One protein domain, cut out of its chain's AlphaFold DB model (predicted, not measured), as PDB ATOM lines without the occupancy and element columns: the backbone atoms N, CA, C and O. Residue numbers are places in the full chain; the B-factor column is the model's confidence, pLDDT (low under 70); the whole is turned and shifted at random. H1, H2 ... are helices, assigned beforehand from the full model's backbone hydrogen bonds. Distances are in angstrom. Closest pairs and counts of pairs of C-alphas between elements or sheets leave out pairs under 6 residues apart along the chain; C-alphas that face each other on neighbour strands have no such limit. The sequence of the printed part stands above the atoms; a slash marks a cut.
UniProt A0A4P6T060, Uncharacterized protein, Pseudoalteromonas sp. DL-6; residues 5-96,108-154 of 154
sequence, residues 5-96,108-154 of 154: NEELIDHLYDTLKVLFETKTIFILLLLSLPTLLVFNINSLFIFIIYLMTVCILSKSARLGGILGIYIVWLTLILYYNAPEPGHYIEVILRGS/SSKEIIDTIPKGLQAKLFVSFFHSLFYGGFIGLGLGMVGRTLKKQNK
ATOM      1  N   ASN A   5     127.636 152.083 140.553       75.44
ATOM      2  CA  ASN A   5     127.541 151.530 139.205       75.44
ATOM      3  C   ASN A   5     127.141 152.573 138.148       75.44
ATOM      4  O   ASN A   5     127.668 152.535 137.044       75.44
ATOM      5  N   GLU A   6     126.247 153.512 138.465       71.88
ATOM      6  CA  GLU A   6     125.846 154.585 137.540       71.88
ATOM      7  C   GLU A   6     127.002 155.557 137.298       71.88
ATOM      8  O   GLU A   6     127.244 155.969 136.170       71.88
ATOM      9  N   GLU A   7     127.763 155.873 138.345       70.88
ATOM     10  CA  GLU A   7     128.926 156.758 138.252       70.88
ATOM     11  C   GLU A   7     130.066 156.119 137.437       70.88
ATOM     12  O   GLU A   7     130.711 156.779 136.617       70.88
ATOM     13  N   LEU A   8     130.261 154.804 137.585       69.06
ATOM     14  CA  LEU A   8     131.178 154.027 136.754       69.06
ATOM     15  C   LEU A   8     130.737 154.013 135.279       69.06
ATOM     16  O   LEU A   8     131.570 154.205 134.392       69.06
ATOM     17  N   ILE A   9     129.444 153.795 135.020       73.25
ATOM     18  CA  ILE A   9     128.866 153.767 133.667       73.25
ATOM     19  C   ILE A   9     129.009 155.135 132.993       73.25
ATOM     20  O   ILE A   9     129.468 155.196 131.852       73.25
ATOM     21  N   ASP A  10     128.707 156.225 133.699       73.94
ATOM     22  CA  ASP A  10     128.864 157.590 133.191       73.94
ATOM     23  C   ASP A  10     130.330 157.887 132.831       73.94
ATOM     24  O   ASP A  10     130.628 158.425 131.763       73.94
ATOM     25  N   HIS A  11     131.282 157.475 133.672       72.44
ATOM     26  CA  HIS A  11     132.707 157.637 133.379       72.44
ATOM     27  C   HIS A  11     133.202 156.787 132.206       72.44
ATOM     28  O   HIS A  11     134.056 157.245 131.434       72.44
ATOM     29  N   LEU A  12     132.683 155.570 132.050       69.06
ATOM     30  CA  LEU A  12     132.933 154.728 130.882       69.06
ATOM     31  C   LEU A  12     132.399 155.392 129.614       69.06
ATOM     32  O   LEU A  12     133.128 155.498 128.628       69.06
ATOM     33  N   TYR A  13     131.171 155.901 129.666       73.75
ATOM     34  CA  TYR A  13     130.530 156.591 128.555       73.75
ATOM     35  C   TYR A  13     131.304 157.846 128.134       73.75
ATOM     36  O   TYR A  13     131.614 158.013 126.954       73.75
ATOM     37  N   ASP A  14     131.721 158.679 129.088       72.88
ATOM     38  CA  ASP A  14     132.561 159.851 128.819       72.88
ATOM     39  C   ASP A  14     133.908 159.472 128.196       72.88
ATOM     40  O   ASP A  14     134.415 160.161 127.311       72.88
ATOM     41  N   THR A  15     134.513 158.373 128.646       70.19
ATOM     42  CA  THR A  15     135.800 157.907 128.112       70.19
ATOM     43  C   THR A  15     135.648 157.377 126.686       70.19
ATOM     44  O   THR A  15     136.477 157.683 125.828       70.19
ATOM     45  N   LEU A  16     134.564 156.650 126.405       74.19
ATOM     46  CA  LEU A  16     134.212 156.226 125.050       74.19
ATOM     47  C   LEU A  16     133.946 157.432 124.150       74.19
ATOM     48  O   LEU A  16     134.433 157.474 123.026       74.19
ATOM     49  N   LYS A  17     133.253 158.457 124.648       78.88
ATOM     50  CA  LYS A  17     132.989 159.685 123.894       78.88
ATOM     51  C   LYS A  17     134.277 160.371 123.433       78.88
ATOM     52  O   LYS A  17     134.350 160.789 122.282       78.88
ATOM     53  N   VAL A  18     135.311 160.406 124.280       76.88
ATOM     54  CA  VAL A  18     136.633 160.964 123.929       76.88
ATOM     55  C   VAL A  18     137.300 160.203 122.775       76.88
ATOM     56  O   VAL A  18     138.011 160.822 121.982       76.88
ATOM     57  N   LEU A  19     137.065 158.890 122.632       72.38
ATOM     58  CA  LEU A  19     137.581 158.100 121.499       72.38
ATOM     59  C   LEU A  19     136.934 158.497 120.168       72.38
ATOM     60  O   LEU A  19     137.604 158.473 119.138       72.38
ATOM     61  N   PHE A  20     135.659 158.885 120.193       79.44
ATOM     62  CA  PHE A  20     134.916 159.305 119.001       79.44
ATOM     63  C   PHE A  20     135.084 160.793 118.667       79.44
ATOM     64  O   PHE A  20     134.574 161.258 117.647       79.44
ATOM     65  N   GLU A  21     135.823 161.557 119.475       84.25
ATOM     66  CA  GLU A  21     136.184 162.923 119.113       84.25
ATOM     67  C   GLU A  21     137.125 162.923 117.901       84.25
ATOM     68  O   GLU A  21     138.196 162.313 117.915       84.25
ATOM     69  N   THR A  22     136.781 163.696 116.867       84.50
ATOM     70  CA  THR A  22     137.568 163.804 115.624       84.50
ATOM     71  C   THR A  22     139.036 164.153 115.885       84.50
ATOM     72  O   THR A  22     139.931 163.657 115.203       84.50
ATOM     73  N   LYS A  23     139.303 164.978 116.907       84.69
ATOM     74  CA  LYS A  23     140.663 165.358 117.312       84.69
ATOM     75  C   LYS A  23     141.462 164.159 117.818       84.69
ATOM     76  O   LYS A  23     142.624 164.019 117.455       84.69
ATOM     77  N   THR A  24     140.845 163.301 118.631       84.56
ATOM     78  CA  THR A  24     141.473 162.078 119.137       84.56
ATOM     79  C   THR A  24     141.778 161.137 117.981       84.56
ATOM     80  O   THR A  24     142.917 160.705 117.853       84.56
ATOM     81  N   ILE A  25     140.816 160.910 117.083       85.81
ATOM     82  CA  ILE A  25     141.002 160.058 115.898       85.81
ATOM     83  C   ILE A  25     142.190 160.541 115.057       85.81
ATOM     84  O   ILE A  25     143.052 159.742 114.695       85.81
ATOM     85  N   PHE A  26     142.287 161.848 114.795       88.56
ATOM     86  CA  PHE A  26     143.398 162.411 114.027       88.56
ATOM     87  C   PHE A  26     144.752 162.218 114.726       88.56
ATOM     88  O   PHE A  26     145.732 161.862 114.076       88.56
ATOM     89  N   ILE A  27     144.809 162.396 116.053       88.88
ATOM     90  CA  ILE A  27     146.020 162.127 116.843       88.88
ATOM     91  C   ILE A  27     146.419 160.651 116.734       88.88
ATOM     92  O   ILE A  27     147.588 160.361 116.500       88.88
ATOM     93  N   LEU A  28     145.470 159.721 116.874       90.31
ATOM     94  CA  LEU A  28     145.745 158.285 116.762       90.31
ATOM     95  C   LEU A  28     146.284 157.930 115.371       90.31
ATOM     96  O   LEU A  28     147.321 157.282 115.261       90.31
ATOM     97  N   LEU A  29     145.649 158.434 114.309       90.56
ATOM     98  CA  LEU A  29     146.127 158.240 112.939       90.56
ATOM     99  C   LEU A  29     147.554 158.769 112.758       90.56
ATOM    100  O   LEU A  29     148.406 158.045 112.244       90.56
ATOM    101  N   LEU A  30     147.844 159.977 113.249       92.06
ATOM    102  CA  LEU A  30     149.179 160.575 113.183       92.06
ATOM    103  C   LEU A  30     150.231 159.731 113.920       92.06
ATOM    104  O   LEU A  30     151.375 159.658 113.482       92.06
ATOM    105  N   LEU A  31     149.853 159.074 115.019       93.00
ATOM    106  CA  LEU A  31     150.741 158.208 115.798       93.00
ATOM    107  C   LEU A  31     151.012 156.848 115.136       93.00
ATOM    108  O   LEU A  31     151.979 156.185 115.516       93.00
ATOM    109  N   SER A  32     150.240 156.457 114.117       93.56
ATOM    110  CA  SER A  32     150.479 155.220 113.353       93.56
ATOM    111  C   SER A  32     151.879 155.190 112.739       93.56
ATOM    112  O   SER A  32     152.620 154.224 112.910       93.56
ATOM    113  N   LEU A  33     152.260 156.269 112.047       93.06
ATOM    114  CA  LEU A  33     153.530 156.362 111.329       93.06
ATOM    115  C   LEU A  33     154.757 156.268 112.257       93.06
ATOM    116  O   LEU A  33     155.606 155.412 112.012       93.06
ATOM    117  N   PRO A  34     154.881 157.063 113.340       92.62
ATOM    118  CA  PRO A  34     155.998 156.912 114.263       92.62
ATOM    119  C   PRO A  34     155.991 155.548 114.963       92.62
ATOM    120  O   PRO A  34     157.065 154.997 115.180       92.62
ATOM    121  N   THR A  35     154.827 154.949 115.243       94.31
ATOM    122  CA  THR A  35     154.774 153.589 115.811       94.31
ATOM    123  C   THR A  35     155.365 152.554 114.851       94.31
ATOM    124  O   THR A  35     156.152 151.710 115.274       94.31
ATOM    125  N   LEU A  36     155.044 152.644 113.556       94.19
ATOM    126  CA  LEU A  36     155.638 151.795 112.518       94.19
ATOM    127  C   LEU A  36     157.157 151.978 112.438       94.19
ATOM    128  O   LEU A  36     157.889 150.995 112.356       94.19
ATOM    129  N   LEU A  37     157.647 153.218 112.482       94.56
ATOM    130  CA  LEU A  37     159.085 153.496 112.439       94.56
ATOM    131  C   LEU A  37     159.809 152.897 113.650       94.56
ATOM    132  O   LEU A  37     160.798 152.188 113.487       94.56
ATOM    133  N   VAL A  38     159.287 153.118 114.856       94.25
ATOM    134  CA  VAL A  38     159.853 152.563 116.094       94.25
ATOM    135  C   VAL A  38     159.825 151.034 116.094       94.25
ATOM    136  O   VAL A  38     160.778 150.411 116.557       94.25
ATOM    137  N   PHE A  39     158.761 150.424 115.558       95.12
ATOM    138  CA  PHE A  39     158.683 148.976 115.367       95.12
ATOM    139  C   PHE A  39     159.827 148.465 114.485       95.12
ATOM    140  O   PHE A  39     160.580 147.609 114.926       95.12
ATOM    141  N   ASN A  40     160.026 149.052 113.303       92.94
ATOM    142  CA  ASN A  40     161.075 148.617 112.374       92.94
ATOM    143  C   ASN A  40     162.501 148.836 112.906       92.94
ATOM    144  O   ASN A  40     163.401 148.079 112.562       92.94
ATOM    145  N   ILE A  41     162.725 149.855 113.743       93.88
ATOM    146  CA  ILE A  41     164.030 150.067 114.391       93.88
ATOM    147  C   ILE A  41     164.318 148.976 115.441       93.88
ATOM    148  O   ILE A  41     165.477 148.746 115.779       93.88
ATOM    149  N   ASN A  42     163.277 148.320 115.968       92.19
ATOM    150  CA  ASN A  42     163.369 147.266 116.978       92.19
ATOM    151  C   ASN A  42     164.229 147.662 118.203       92.19
ATOM    152  O   ASN A  42     165.089 146.920 118.673       92.19
ATOM    153  N   SER A  43     164.007 148.865 118.744       90.88
ATOM    154  CA  SER A  43     164.736 149.367 119.918       90.88
ATOM    155  C   SER A  43     163.800 149.653 121.087       90.88
ATOM    156  O   SER A  43     162.979 150.574 121.036       90.88
ATOM    157  N   LEU A  44     163.977 148.903 122.182       90.50
ATOM    158  CA  LEU A  44     163.212 149.079 123.422       90.50
ATOM    159  C   LEU A  44     163.353 150.499 123.980       90.50
ATOM    160  O   LEU A  44     162.377 151.097 124.425       90.50
ATOM    161  N   PHE A  45     164.569 151.041 123.949       92.81
ATOM    162  CA  PHE A  45     164.858 152.366 124.486       92.81
ATOM    163  C   PHE A  45     164.085 153.458 123.739       92.81
ATOM    164  O   PHE A  45     163.417 154.286 124.360       92.81
ATOM    165  N   ILE A  46     164.110 153.414 122.402       93.75
ATOM    166  CA  ILE A  46     163.375 154.363 121.558       93.75
ATOM    167  C   ILE A  46     161.868 154.215 121.787       93.75
ATOM    168  O   ILE A  46     161.170 155.220 121.921       93.75
ATOM    169  N   PHE A  47     161.372 152.980 121.903       93.50
ATOM    170  CA  PHE A  47     159.966 152.717 122.204       93.50
ATOM    171  C   PHE A  47     159.522 153.314 123.542       93.50
ATOM    172  O   PHE A  47     158.483 153.974 123.599       93.50
ATOM    173  N   ILE A  48     160.315 153.146 124.605       93.25
ATOM    174  CA  ILE A  48     160.009 153.708 125.925       93.25
ATOM    175  C   ILE A  48     159.967 155.238 125.864       93.25
ATOM    176  O   ILE A  48     159.000 155.831 126.339       93.25
ATOM    177  N   ILE A  49     160.963 155.885 125.250       94.56
ATOM    178  CA  ILE A  49     160.993 157.352 125.123       94.56
ATOM    179  C   ILE A  49     159.786 157.857 124.336       94.56
ATOM    180  O   ILE A  49     159.138 158.823 124.750       94.56
ATOM    181  N   TYR A  50     159.469 157.202 123.220       94.56
ATOM    182  CA  TYR A  50     158.310 157.528 122.399       94.56
ATOM    183  C   TYR A  50     157.010 157.435 123.209       94.56
ATOM    184  O   TYR A  50     156.268 158.417 123.302       94.56
ATOM    185  N   LEU A  51     156.775 156.297 123.870       93.12
ATOM    186  CA  LEU A  51     155.586 156.059 124.687       93.12
ATOM    187  C   LEU A  51     155.472 157.079 125.829       93.12
ATOM    188  O   LEU A  51     154.406 157.667 126.030       93.12
ATOM    189  N   MET A  52     156.572 157.331 126.546       93.69
ATOM    190  CA  MET A  52     156.629 158.318 127.625       93.69
ATOM    191  C   MET A  52     156.280 159.715 127.134       93.69
ATOM    192  O   MET A  52     155.416 160.370 127.714       93.69
ATOM    193  N   THR A  53     156.911 160.154 126.047       91.81
ATOM    194  CA  THR A  53     156.717 161.496 125.490       91.81
ATOM    195  C   THR A  53     155.262 161.710 125.089       91.81
ATOM    196  O   THR A  53     154.644 162.691 125.506       91.81
ATOM    197  N   VAL A  54     154.677 160.765 124.349       92.81
ATOM    198  CA  VAL A  54     153.284 160.857 123.894       92.81
ATOM    199  C   VAL A  54     152.312 160.902 125.080       92.81
ATOM    200  O   VAL A  54     151.406 161.741 125.112       92.81
ATOM    201  N   CYS A  55     152.514 160.050 126.091       92.12
ATOM    202  CA  CYS A  55     151.604 159.973 127.233       92.12
ATOM    203  C   CYS A  55     151.742 161.176 128.183       92.12
ATOM    204  O   CYS A  55     150.727 161.737 128.598       92.12
ATOM    205  N   ILE A  56     152.961 161.631 128.492       91.44
ATOM    206  CA  ILE A  56     153.222 162.791 129.370       91.44
ATOM    207  C   ILE A  56     152.714 164.090 128.736       91.44
ATOM    208  O   ILE A  56     152.140 164.950 129.414       91.44
ATOM    209  N   LEU A  57     152.899 164.256 127.424       88.75
ATOM    210  CA  LEU A  57     152.468 165.467 126.729       88.75
ATOM    211  C   LEU A  57     150.954 165.539 126.522       88.75
ATOM    212  O   LEU A  57     150.448 166.629 126.232       88.75
ATOM    213  N   SER A  58     150.225 164.446 126.758       86.19
ATOM    214  CA  SER A  58     148.766 164.421 126.683       86.19
ATOM    215  C   SER A  58     148.112 165.518 127.546       86.19
ATOM    216  O   SER A  58     148.656 166.017 128.541       86.19
ATOM    217  N   LYS A  59     146.930 165.972 127.113       80.50
ATOM    218  CA  LYS A  59     146.180 167.046 127.791       80.50
ATOM    219  C   LYS A  59     145.418 166.550 129.021       80.50
ATOM    220  O   LYS A  59     145.075 167.351 129.888       80.50
ATOM    221  N   SER A  60     145.155 165.249 129.110       83.25
ATOM    222  CA  SER A  60     144.455 164.623 130.227       83.25
ATOM    223  C   SER A  60     145.015 163.227 130.487       83.25
ATOM    224  O   SER A  60     145.461 162.556 129.560       83.25
ATOM    225  N   ALA A  61     144.940 162.765 131.740       84.62
ATOM    226  CA  ALA A  61     145.357 161.409 132.098       84.62
ATOM    227  C   ALA A  61     144.604 160.350 131.280       84.62
ATOM    228  O   ALA A  61     145.226 159.431 130.763       84.62
ATOM    229  N   ARG A  62     143.287 160.537 131.087       84.94
ATOM    230  CA  ARG A  62     142.441 159.661 130.257       84.94
ATOM    231  C   ARG A  62     142.968 159.555 128.824       84.94
ATOM    232  O   ARG A  62     143.095 158.450 128.312       84.94
ATOM    233  N   LEU A  63     143.323 160.687 128.207       86.62
ATOM    234  CA  LEU A  63     143.917 160.691 126.871       86.62
ATOM    235  C   LEU A  63     145.269 159.967 126.877       86.62
ATOM    236  O   LEU A  63     145.487 159.135 126.011       86.62
ATOM    237  N   GLY A  64     146.134 160.203 127.868       89.00
ATOM    238  CA  GLY A  64     147.386 159.449 128.029       89.00
ATOM    239  C   GLY A  64     147.170 157.931 128.078       89.00
ATOM    240  O   GLY A  64     147.874 157.191 127.397       89.00
ATOM    241  N   GLY A  65     146.139 157.472 128.796       89.62
ATOM    242  CA  GLY A  65     145.715 156.069 128.807       89.62
ATOM    243  C   GLY A  65     145.316 155.552 127.428       89.62
ATOM    244  O   GLY A  65     145.844 154.541 126.979       89.62
ATOM    245  N   ILE A  66     144.435 156.273 126.729       90.50
ATOM    246  CA  ILE A  66     143.995 155.930 125.366       90.50
ATOM    247  C   ILE A  66     145.190 155.829 124.404       90.50
ATOM    248  O   ILE A  66     145.285 154.870 123.641       90.50
ATOM    249  N   LEU A  67     146.114 156.792 124.456       92.69
ATOM    250  CA  LEU A  67     147.313 156.801 123.614       92.69
ATOM    251  C   LEU A  67     148.234 155.615 123.931       92.69
ATOM    252  O   LEU A  67     148.737 154.973 123.011       92.69
ATOM    253  N   GLY A  68     148.413 155.291 125.215       93.00
ATOM    254  CA  GLY A  68     149.192 154.133 125.648       93.00
ATOM    255  C   GLY A  68     148.600 152.804 125.170       93.00
ATOM    256  O   GLY A  68     149.331 151.970 124.634       93.00
ATOM    257  N   ILE A  69     147.277 152.629 125.289       93.50
ATOM    258  CA  ILE A  69     146.555 151.470 124.732       93.50
ATOM    259  C   ILE A  69     146.800 151.389 123.229       93.50
ATOM    260  O   ILE A  69     147.179 150.336 122.726       93.50
ATOM    261  N   TYR A  70     146.614 152.494 122.513       94.06
ATOM    262  CA  TYR A  70     146.733 152.513 121.062       94.06
ATOM    263  C   TYR A  70     148.131 152.124 120.573       94.06
ATOM    264  O   TYR A  70     148.252 151.254 119.712       94.06
ATOM    265  N   ILE A  71     149.180 152.720 121.149       94.88
ATOM    266  CA  ILE A  71     150.568 152.438 120.762       94.88
ATOM    267  C   ILE A  71     150.889 150.962 120.999       94.88
ATOM    268  O   ILE A  71     151.306 150.273 120.073       94.88
ATOM    269  N   VAL A  72     150.633 150.448 122.209       94.00
ATOM    270  CA  VAL A  72     150.918 149.042 122.542       94.00
ATOM    271  C   VAL A  72     150.103 148.090 121.668       94.00
ATOM    272  O   VAL A  72     150.630 147.087 121.194       94.00
ATOM    273  N   TRP A  73     148.831 148.407 121.418       94.81
ATOM    274  CA  TRP A  73     147.958 147.604 120.565       94.81
ATOM    275  C   TRP A  73     148.490 147.496 119.138       94.81
ATOM    276  O   TRP A  73     148.613 146.391 118.609       94.81
ATOM    277  N   LEU A  74     148.849 148.632 118.537       94.62
ATOM    278  CA  LEU A  74     149.379 148.686 117.181       94.62
ATOM    279  C   LEU A  74     150.704 147.923 117.084       94.62
ATOM    280  O   LEU A  74     150.867 147.101 116.186       94.62
ATOM    281  N   THR A  75     151.615 148.109 118.042       94.50
ATOM    282  CA  THR A  75     152.889 147.377 118.085       94.50
ATOM    283  C   THR A  75     152.691 145.863 118.218       94.50
ATOM    284  O   THR A  75     153.382 145.095 117.550       94.50
ATOM    285  N   LEU A  76     151.725 145.413 119.025       93.56
ATOM    286  CA  LEU A  76     151.390 143.991 119.157       93.56
ATOM    287  C   LEU A  76     150.807 143.408 117.865       93.56
ATOM    288  O   LEU A  76     151.159 142.293 117.489       93.56
ATOM    289  N   ILE A  77     149.945 144.152 117.165       93.12
ATOM    290  CA  ILE A  77     149.412 143.724 115.862       93.12
ATOM    291  C   ILE A  77     150.540 143.570 114.841       93.12
ATOM    292  O   ILE A  77     150.582 142.566 114.132       93.12
ATOM    293  N   LEU A  78     151.454 144.543 114.775       93.50
ATOM    294  CA  LEU A  78     152.609 144.490 113.878       93.50
ATOM    295  C   LEU A  78     153.469 143.257 114.168       93.50
ATOM    296  O   LEU A  78     153.766 142.486 113.257       93.50
ATOM    297  N   TYR A  79     153.763 143.007 115.444       93.06
ATOM    298  CA  TYR A  79     154.528 141.837 115.862       93.06
ATOM    299  C   TYR A  79     153.834 140.514 115.525       93.06
ATOM    300  O   TYR A  79     154.463 139.588 115.033       93.06
ATOM    301  N   TYR A  80     152.519 140.407 115.725       90.62
ATOM    302  CA  TYR A  80     151.781 139.190 115.377       90.62
ATOM    303  C   TYR A  80     151.714 138.913 113.870       90.62
ATOM    304  O   TYR A  80     151.398 137.784 113.480       90.62
ATOM    305  N   ASN A  81     151.964 139.913 113.025       89.06
ATOM    306  CA  ASN A  81     152.059 139.740 111.575       89.06
ATOM    307  C   ASN A  81     153.479 139.378 111.124       89.06
ATOM    308  O   ASN A  81     153.621 138.624 110.166       89.06
ATOM    309  N   ALA A  82     154.501 139.869 111.825       89.31
ATOM    310  CA  ALA A  82     155.906 139.595 111.546       89.31
ATOM    311  C   ALA A  82     156.676 139.327 112.857       89.31
ATOM    312  O   ALA A  82     157.365 140.217 113.358       89.31
ATOM    313  N   PRO A  83     156.526 138.129 113.455       88.69
ATOM    314  CA  PRO A  83     157.174 137.814 114.720       88.69
ATOM    315  C   PRO A  83     158.673 137.580 114.517       88.69
ATOM    316  O   PRO A  83     159.075 136.687 113.773       88.69
ATOM    317  N   GLU A  84     159.492 138.362 115.215       88.94
ATOM    318  CA  GLU A  84     160.953 138.244 115.213       88.94
ATOM    319  C   GLU A  84     161.468 137.894 116.623       88.94
ATOM    320  O   GLU A  84     161.045 138.528 117.598       88.94
ATOM    321  N   PRO A  85     162.366 136.899 116.771       86.88
ATOM    322  CA  PRO A  85     162.971 136.581 118.059       86.88
ATOM    323  C   PRO A  85     163.780 137.751 118.626       86.88
ATOM    324  O   PRO A  85     164.593 138.355 117.931       86.88
ATOM    325  N   GLY A  86     163.605 138.037 119.914       85.31
ATOM    326  CA  GLY A  86     164.343 139.097 120.607       85.31
ATOM    327  C   GLY A  86     163.801 140.502 120.348       85.31
ATOM    328  O   GLY A  86     164.393 141.477 120.813       85.31
ATOM    329  N   HIS A  87     162.666 140.625 119.655       92.75
ATOM    330  CA  HIS A  87     162.019 141.910 119.434       92.75
ATOM    331  C   HIS A  87     161.600 142.556 120.764       92.75
ATOM    332  O   HIS A  87     161.076 141.879 121.653       92.75
ATOM    333  N   TYR A  88     161.764 143.876 120.909       90.38
ATOM    334  CA  TYR A  88     161.542 144.568 122.194       90.38
ATOM    335  C   TYR A  88     160.147 144.335 122.795       90.38
ATOM    336  O   TYR A  88     159.963 144.343 124.012       90.38
ATOM    337  N   ILE A  89     159.153 144.133 121.930       88.81
ATOM    338  CA  ILE A  89     157.754 143.943 122.318       88.81
ATOM    339  C   ILE A  89     157.519 142.630 123.072       88.81
ATOM    340  O   ILE A  89     156.548 142.521 123.821       88.81
ATOM    341  N   GLU A  90     158.432 141.659 122.951       88.25
ATOM    342  CA  GLU A  90     158.395 140.430 123.742       88.25
ATOM    343  C   GLU A  90     158.397 140.723 125.244       88.25
ATOM    344  O   GLU A  90     157.821 139.955 126.006       88.25
ATOM    345  N   VAL A  91     158.976 141.846 125.688       85.44
ATOM    346  CA  VAL A  91     158.935 142.272 127.098       85.44
ATOM    347  C   VAL A  91     157.493 142.450 127.587       85.44
ATOM    348  O   VAL A  91     157.191 142.101 128.725       85.44
ATOM    349  N   ILE A  92     156.586 142.933 126.731       84.69
ATOM    350  CA  ILE A  92     155.157 143.064 127.055       84.69
ATOM    351  C   ILE A  92     154.474 141.690 127.041       84.69
ATOM    352  O   ILE A  92     153.669 141.389 127.920       84.69
ATOM    353  N   LEU A  93     154.816 140.833 126.074       84.81
ATOM    354  CA  LEU A  93     154.222 139.497 125.911       84.81
ATOM    355  C   LEU A  93     154.652 138.488 126.983       84.81
ATOM    356  O   LEU A  93     153.900 137.566 127.297       84.81
ATOM    357  N   ARG A  94     155.841 138.656 127.569       78.44
ATOM    358  CA  ARG A  94     156.324 137.824 128.686       78.44
ATOM    359  C   ARG A  94     155.453 137.969 129.935       78.44
ATOM    360  O   ARG A  94     155.430 137.056 130.756       78.44
ATOM    361  N   GLY A  95     154.700 139.065 130.035       62.75
ATOM    362  CA  GLY A  95     153.821 139.368 131.154       62.75
ATOM    363  C   GLY A  95     154.569 139.661 132.458       62.75
ATOM    364  O   GLY A  95     155.786 139.516 132.565       62.75
ATOM    365  N   SER A  96     153.835 140.117 133.476       48.66
ATOM    366  CA  SER A  96     154.403 140.295 134.816       48.66
ATOM    367  C   SER A  96     154.674 138.929 135.470       48.66
ATOM    368  O   SER A  96     153.761 138.104 135.506       48.66
ATOM    369  N   SER A 108     161.289 131.504 126.678       81.75
ATOM    370  CA  SER A 108     162.176 131.803 125.555       81.75
ATOM    371  C   SER A 108     161.416 132.557 124.455       81.75
ATOM    372  O   SER A 108     160.193 132.455 124.348       81.75
ATOM    373  N   SER A 109     162.120 133.303 123.598       82.44
ATOM    374  CA  SER A 109     161.494 133.994 122.455       82.44
ATOM    375  C   SER A 109     160.705 133.033 121.561       82.44
ATOM    376  O   SER A 109     159.634 133.373 121.069       82.44
ATOM    377  N   LYS A 110     161.186 131.791 121.423       84.12
ATOM    378  CA  LYS A 110     160.501 130.743 120.666       84.12
ATOM    379  C   LYS A 110     159.165 130.350 121.304       84.12
ATOM    380  O   LYS A 110     158.156 130.336 120.613       84.12
ATOM    381  N   GLU A 111     159.134 130.138 122.619       84.44
ATOM    382  CA  GLU A 111     157.885 129.856 123.344       84.44
ATOM    383  C   GLU A 111     156.869 130.995 123.217       84.44
ATOM    384  O   GLU A 111     155.672 130.742 123.118       84.44
ATOM    385  N   ILE A 112     157.319 132.254 123.197       84.56
ATOM    386  CA  ILE A 112     156.422 133.401 123.000       84.56
ATOM    387  C   ILE A 112     155.787 133.338 121.613       84.56
ATOM    388  O   ILE A 112     154.564 133.427 121.505       84.56
ATOM    389  N   ILE A 113     156.599 133.139 120.571       84.88
ATOM    390  CA  ILE A 113     156.133 133.028 119.184       84.88
ATOM    391  C   ILE A 113     155.138 131.869 119.038       84.88
ATOM    392  O   ILE A 113     154.079 132.041 118.433       84.88
ATOM    393  N   ASP A 114     155.427 130.727 119.663       85.19
ATOM    394  CA  ASP A 114     154.568 129.541 119.630       85.19
ATOM    395  C   ASP A 114     153.219 129.765 120.344       85.19
ATOM    396  O   ASP A 114     152.220 129.131 120.000       85.19
ATOM    397  N   THR A 115     153.152 130.698 121.304       83.88
ATOM    398  CA  THR A 115     151.905 131.072 122.000       83.88
ATOM    399  C   THR A 115     151.051 132.109 121.266       83.88
ATOM    400  O   THR A 115     149.946 132.416 121.723       83.88
ATOM    401  N   ILE A 116     151.511 132.653 120.132       83.44
ATOM    402  CA  ILE A 116     150.742 133.646 119.372       83.44
ATOM    403  C   ILE A 116     149.493 132.974 118.777       83.44
ATOM    404  O   ILE A 116     149.603 131.995 118.033       83.44
ATOM    405  N   PRO A 117     148.283 133.500 119.045       82.81
ATOM    406  CA  PRO A 117     147.056 132.904 118.538       82.81
ATOM    407  C   PRO A 117     147.014 132.896 117.004       82.81
ATOM    408  O   PRO A 117     147.378 133.865 116.328       82.81
ATOM    409  N   LYS A 118     146.506 131.792 116.448       81.62
ATOM    410  CA  LYS A 118     146.237 131.653 115.013       81.62
ATOM    411  C   LYS A 118     144.889 132.303 114.683       81.62
ATOM    412  O   LYS A 118     143.912 132.118 115.401       81.62
ATOM    413  N   GLY A 119     144.838 133.052 113.582       86.31
ATOM    414  CA  GLY A 119     143.627 133.735 113.110       86.31
ATOM    415  C   GLY A 119     143.548 135.218 113.489       86.31
ATOM    416  O   GLY A 119     143.954 135.639 114.571       86.31
ATOM    417  N   LEU A 120     143.011 136.025 112.572       85.44
ATOM    418  CA  LEU A 120     142.989 137.487 112.680       85.44
ATOM    419  C   LEU A 120     142.173 137.984 113.886       85.44
ATOM    420  O   LEU A 120     142.632 138.852 114.620       85.44
ATOM    421  N   GLN A 121     140.987 137.415 114.117       88.31
ATOM    422  CA  GLN A 121     140.092 137.845 115.201       88.31
ATOM    423  C   GLN A 121     140.709 137.614 116.586       88.31
ATOM    424  O   GLN A 121     140.699 138.511 117.426       88.31
ATOM    425  N   ALA A 122     141.312 136.442 116.804       85.25
ATOM    426  CA  ALA A 122     141.982 136.119 118.060       85.25
ATOM    427  C   ALA A 122     143.198 137.027 118.297       85.25
ATOM    428  O   ALA A 122     143.378 137.529 119.405       85.25
ATOM    429  N   LYS A 123     143.988 137.308 117.249       86.69
ATOM    430  CA  LYS A 123     145.102 138.267 117.311       86.69
ATOM    431  C   LYS A 123     144.636 139.655 117.741       86.69
ATOM    432  O   LYS A 123     145.227 140.213 118.660       86.69
ATOM    433  N   LEU A 124     143.578 140.180 117.116       87.88
ATOM    434  CA  LEU A 124     143.015 141.500 117.427       87.88
ATOM    435  C   LEU A 124     142.483 141.582 118.860       87.88
ATOM    436  O   LEU A 124     142.714 142.574 119.547       87.88
ATOM    437  N   PHE A 125     141.783 140.541 119.311       87.06
ATOM    438  CA  PHE A 125     141.218 140.495 120.653       87.06
ATOM    439  C   PHE A 125     142.323 140.409 121.709       87.06
ATOM    440  O   PHE A 125     142.406 141.255 122.595       87.06
ATOM    441  N   VAL A 126     143.235 139.439 121.591       86.69
ATOM    442  CA  VAL A 126     144.318 139.245 122.566       86.69
ATOM    443  C   VAL A 126     145.233 140.465 122.636       86.69
ATOM    444  O   VAL A 126     145.609 140.866 123.742       86.69
ATOM    445  N   SER A 127     145.569 141.078 121.494       88.12
ATOM    446  CA  SER A 127     146.381 142.298 121.479       88.12
ATOM    447  C   SER A 127     145.665 143.467 122.152       88.12
ATOM    448  O   SER A 127     146.310 144.233 122.863       88.12
ATOM    449  N   PHE A 128     144.346 143.594 121.974       88.12
ATOM    450  CA  PHE A 128     143.548 144.651 122.594       88.12
ATOM    451  C   PHE A 128     143.458 144.500 124.117       88.12
ATOM    452  O   PHE A 128     143.620 145.472 124.848       88.12
ATOM    453  N   PHE A 129     143.263 143.282 124.629       87.75
ATOM    454  CA  PHE A 129     143.272 143.067 126.080       87.75
ATOM    455  C   PHE A 129     144.661 143.297 126.678       87.75
ATOM    456  O   PHE A 129     144.779 143.966 127.703       87.75
ATOM    457  N   HIS A 130     145.726 142.823 126.024       87.00
ATOM    458  CA  HIS A 130     147.091 143.111 126.473       87.00
ATOM    459  C   HIS A 130     147.375 144.613 126.494       87.00
ATOM    460  O   HIS A 130     147.955 145.116 127.454       87.00
ATOM    461  N   SER A 131     146.948 145.350 125.472       89.31
ATOM    462  CA  SER A 131     147.170 146.791 125.424       89.31
ATOM    463  C   SER A 131     146.337 147.557 126.450       89.31
ATOM    464  O   SER A 131     146.850 148.509 127.035       89.31
ATOM    465  N   LEU A 132     145.110 147.121 126.747       87.81
ATOM    466  CA  LEU A 132     144.298 147.652 127.847       87.81
ATOM    467  C   LEU A 132     145.021 147.540 129.192       87.81
ATOM    468  O   LEU A 132     145.117 148.528 129.919       87.81
ATOM    469  N   PHE A 133     145.567 146.363 129.507       83.88
ATOM    470  CA  PHE A 133     146.254 146.137 130.778       83.88
ATOM    471  C   PHE A 133     147.636 146.794 130.831       83.88
ATOM    472  O   PHE A 133     147.931 147.535 131.761       83.88
ATOM    473  N   TYR A 134     148.506 146.568 129.853       83.62
ATOM    474  CA  TYR A 134     149.870 147.101 129.921       83.62
ATOM    475  C   TYR A 134     149.931 148.557 129.449       83.62
ATOM    476  O   TYR A 134     150.411 149.429 130.171       83.62
ATOM    477  N   GLY A 135     149.395 148.842 128.262       85.19
ATOM    478  CA  GLY A 135     149.399 150.184 127.675       85.19
ATOM    479  C   GLY A 135     148.490 151.166 128.412       85.19
ATOM    480  O   GLY A 135     148.885 152.311 128.627       85.19
ATOM    481  N   GLY A 136     147.313 150.724 128.854       86.12
ATOM    482  CA  GLY A 136     146.360 151.560 129.583       86.12
ATOM    483  C   GLY A 136     146.878 152.009 130.942       86.12
ATOM    484  O   GLY A 136     146.907 153.208 131.206       86.12
ATOM    485  N   PHE A 137     147.350 151.087 131.787       84.62
ATOM    486  CA  PHE A 137     147.884 151.449 133.106       84.62
ATOM    487  C   PHE A 137     149.129 152.341 133.003       84.62
ATOM    488  O   PHE A 137     149.200 153.370 133.683       84.62
ATOM    489  N   ILE A 138     150.079 151.998 132.124       86.69
ATOM    490  CA  ILE A 138     151.291 152.802 131.905       86.69
ATOM    491  C   ILE A 138     150.921 154.187 131.356       86.69
ATOM    492  O   ILE A 138     151.367 155.205 131.887       86.69
ATOM    493  N   GLY A 139     150.062 154.244 130.336       88.88
ATOM    494  CA  GLY A 139     149.634 155.490 129.704       88.88
ATOM    495  C   GLY A 139     148.851 156.410 130.642       88.88
ATOM    496  O   GLY A 139     149.105 157.616 130.672       88.88
ATOM    497  N   LEU A 140     147.946 155.857 131.459       87.88
ATOM    498  CA  LEU A 140     147.207 156.609 132.480       87.88
ATOM    499  C   LEU A 140     148.165 157.207 133.514       87.88
ATOM    500  O   LEU A 140     148.089 158.405 133.792       87.88
ATOM    501  N   GLY A 141     149.089 156.396 134.045       86.69
ATOM    502  CA  GLY A 141     150.083 156.841 135.022       86.69
ATOM    503  C   GLY A 141     150.967 157.963 134.478       86.69
ATOM    504  O   GLY A 141     151.091 159.020 135.099       86.69
ATOM    505  N   LEU A 142     151.510 157.793 133.271       90.25
ATOM    506  CA  LEU A 142     152.325 158.810 132.601       90.25
ATOM    507  C   LEU A 142     151.532 160.090 132.296       90.25
ATOM    508  O   LEU A 142     152.044 161.195 132.483       90.25
ATOM    509  N   GLY A 143     150.269 159.964 131.886       88.19
ATOM    510  CA  GLY A 143     149.381 161.107 131.676       88.19
ATOM    511  C   GLY A 143     149.069 161.867 132.969       88.19
ATOM    512  O   GLY A 143     148.987 163.099 132.962       88.19
ATOM    513  N   MET A 144     148.940 161.169 134.104       89.94
ATOM    514  CA  MET A 144     148.828 161.805 135.422       89.94
ATOM    515  C   MET A 144     150.103 162.568 135.785       89.94
ATOM    516  O   MET A 144     150.012 163.738 136.161       89.94
ATOM    517  N   VAL A 145     151.275 161.942 135.621       89.12
ATOM    518  CA  VAL A 145     152.586 162.563 135.882       89.12
ATOM    519  C   VAL A 145     152.753 163.839 135.059       89.12
ATOM    520  O   VAL A 145     153.014 164.902 135.621       89.12
ATOM    521  N   GLY A 146     152.509 163.778 133.747       85.38
ATOM    522  CA  GLY A 146     152.611 164.949 132.877       85.38
ATOM    523  C   GLY A 146     151.678 166.088 133.278       85.38
ATOM    524  O   GLY A 146     152.049 167.260 133.202       85.38
ATOM    525  N   ARG A 147     150.478 165.772 133.781       84.44
ATOM    526  CA  ARG A 147     149.549 166.789 134.285       84.44
ATOM    527  C   ARG A 147     150.045 167.437 135.575       84.44
ATOM    528  O   ARG A 147     149.905 168.648 135.725       84.44
ATOM    529  N   THR A 148     150.585 166.649 136.503       86.12
ATOM    530  CA  THR A 148     151.135 167.161 137.766       86.12
ATOM    531  C   THR A 148     152.316 168.093 137.503       86.12
ATOM    532  O   THR A 148     152.314 169.211 138.009       86.12
ATOM    533  N   LEU A 149     153.237 167.707 136.612       85.00
ATOM    534  CA  LEU A 149     154.367 168.549 136.199       85.00
ATOM    535  C   LEU A 149     153.906 169.876 135.572       85.00
ATOM    536  O   LEU A 149     154.383 170.946 135.937       85.00
ATOM    537  N   LYS A 150     152.909 169.839 134.676       82.44
ATOM    538  CA  LYS A 150     152.341 171.054 134.057       82.44
ATOM    539  C   LYS A 150     151.639 171.981 135.055       82.44
ATOM    540  O   LYS A 150     151.544 173.173 134.791       82.44
ATOM    541  N   LYS A 151     151.098 171.441 136.153       77.19
ATOM    542  CA  LYS A 151     150.476 172.238 137.220       77.19
ATOM    543  C   LYS A 151     151.503 172.885 138.146       77.19
ATOM    544  O   LYS A 151     151.218 173.956 138.642       77.19
ATOM    545  N   GLN A 152     152.645 172.241 138.381       68.69
ATOM    546  CA  GLN A 152     153.728 172.804 139.195       68.69
ATOM    547  C   GLN A 152     154.479 173.933 138.477       68.69
ATOM    548  O   GLN A 152     155.000 174.825 139.130       68.69
ATOM    549  N   ASN A 153     154.509 173.905 137.141       59.88
ATOM    550  CA  ASN A 153     155.142 174.934 136.309       59.88
ATOM    551  C   ASN A 153     154.211 176.118 135.960       59.88
ATOM    552  O   ASN A 153     154.528 176.886 135.052       59.88
ATOM    553  N   LYS A 154     153.048 176.232 136.610       50.31
ATOM    554  CA  LYS A 154     152.100 177.347 136.479       50.31
ATOM    555  C   LYS A 154     151.939 178.038 137.820       50.31
ATOM    556  O   LYS A 154     151.800 179.275 137.791       50.31
TER     557      LYS A 154
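What this domain is: This is residues 5 to 96 and 108 to 154 of the 154 residues of an uncharacterized protein of Pseudoalteromonas sp. DL-6 (UniProt A0A4P6T060). Look first at H4, a long helix in the middle of the domain, with H2, H3 and the still longer H7 packed round it; H7 runs beside it in the opposite direction. The first residues of H1, 5 to 13, stick out as a free arm, and the two short helices H5 and H6 sit toward the other end, where H7 begins. The printed part has 139 residues with seven named helices, H1 to H7 in chain order, and no named strand; the class is all helix. The whole is compact, with a radius of gyration of the C-alphas of 15.7 A and spans of 48 by 35 by 29 A.

How they stand to each other: Begin with H1, residues 5 to 19, and the hub H4, residues 61 to 81: they only just touch, with 3 pairs of C-alphas within 8 A, closest at Thr 15 and Arg 62, 7.2 A. H2, residues 22 to 41, has a kink of 26 degrees near residue 33; it touches H4 at a steep tilt of 44 degrees, closest at the C-alphas of Phe 39 and Thr 75, 6.6 A. H3, residues 44 to 57, and H2 touch only at the corner, and only just, closest at the C-alphas of Val 38 and Phe 47, 6.1 A. H3 and H4 form a hairpin at a shallow tilt of 29 degrees, with the C-alphas of Cys 55 and Gly 64 closest at 4.3 A. H2, H3 and H4 make an up and down bundle, each helix running against the one before. H5, residues 90 to 93, and H6, residues 109 to 114, only just touch, with 3 pairs of C-alphas within 8 A, closest at Leu 93 and Ile 112, 7.1 A. H7, residues 120 to 152, touches H4 along 58 pairs, opposite ways at a shallow tilt of 34 degrees, only just short of steep; Gly 65 and Leu 140 have the closest C-alphas, 4.0 A. H7 also touches H3, closest at the C-alphas of Ile 56 and Gly 146, 4.2 A. Every O i to N i+4 pair is within hydrogen-bond range in H1, H3, H4 and H6, against 14 of 16 in H2 and 28 of 29 in H7; H5 is too short for one.

Where its parts are: Find C-alpha 5 at (127.541, 151.530, 139.205); H1 runs 21.4 A from there. H2 measures 29.8 A, H3 19.9 A. H4 begins at C-alpha 61, (145.357, 161.409, 132.098), and runs 30.6 A. H7 runs 45.4 A to C-alpha 152 at (153.728, 172.804, 139.195).

The domain as a whole: The C-alphas of Lys 118 and Lys 154, the two farthest apart, are 50.8 A apart. Residues 97 to 107 are not printed, and C-alphas 96 and 108 are 14.8 A apart across this cut. No link printed whole is long. Look for pLDDT under 70 at residues 8, 12, 95 to 96 and 152 to 154.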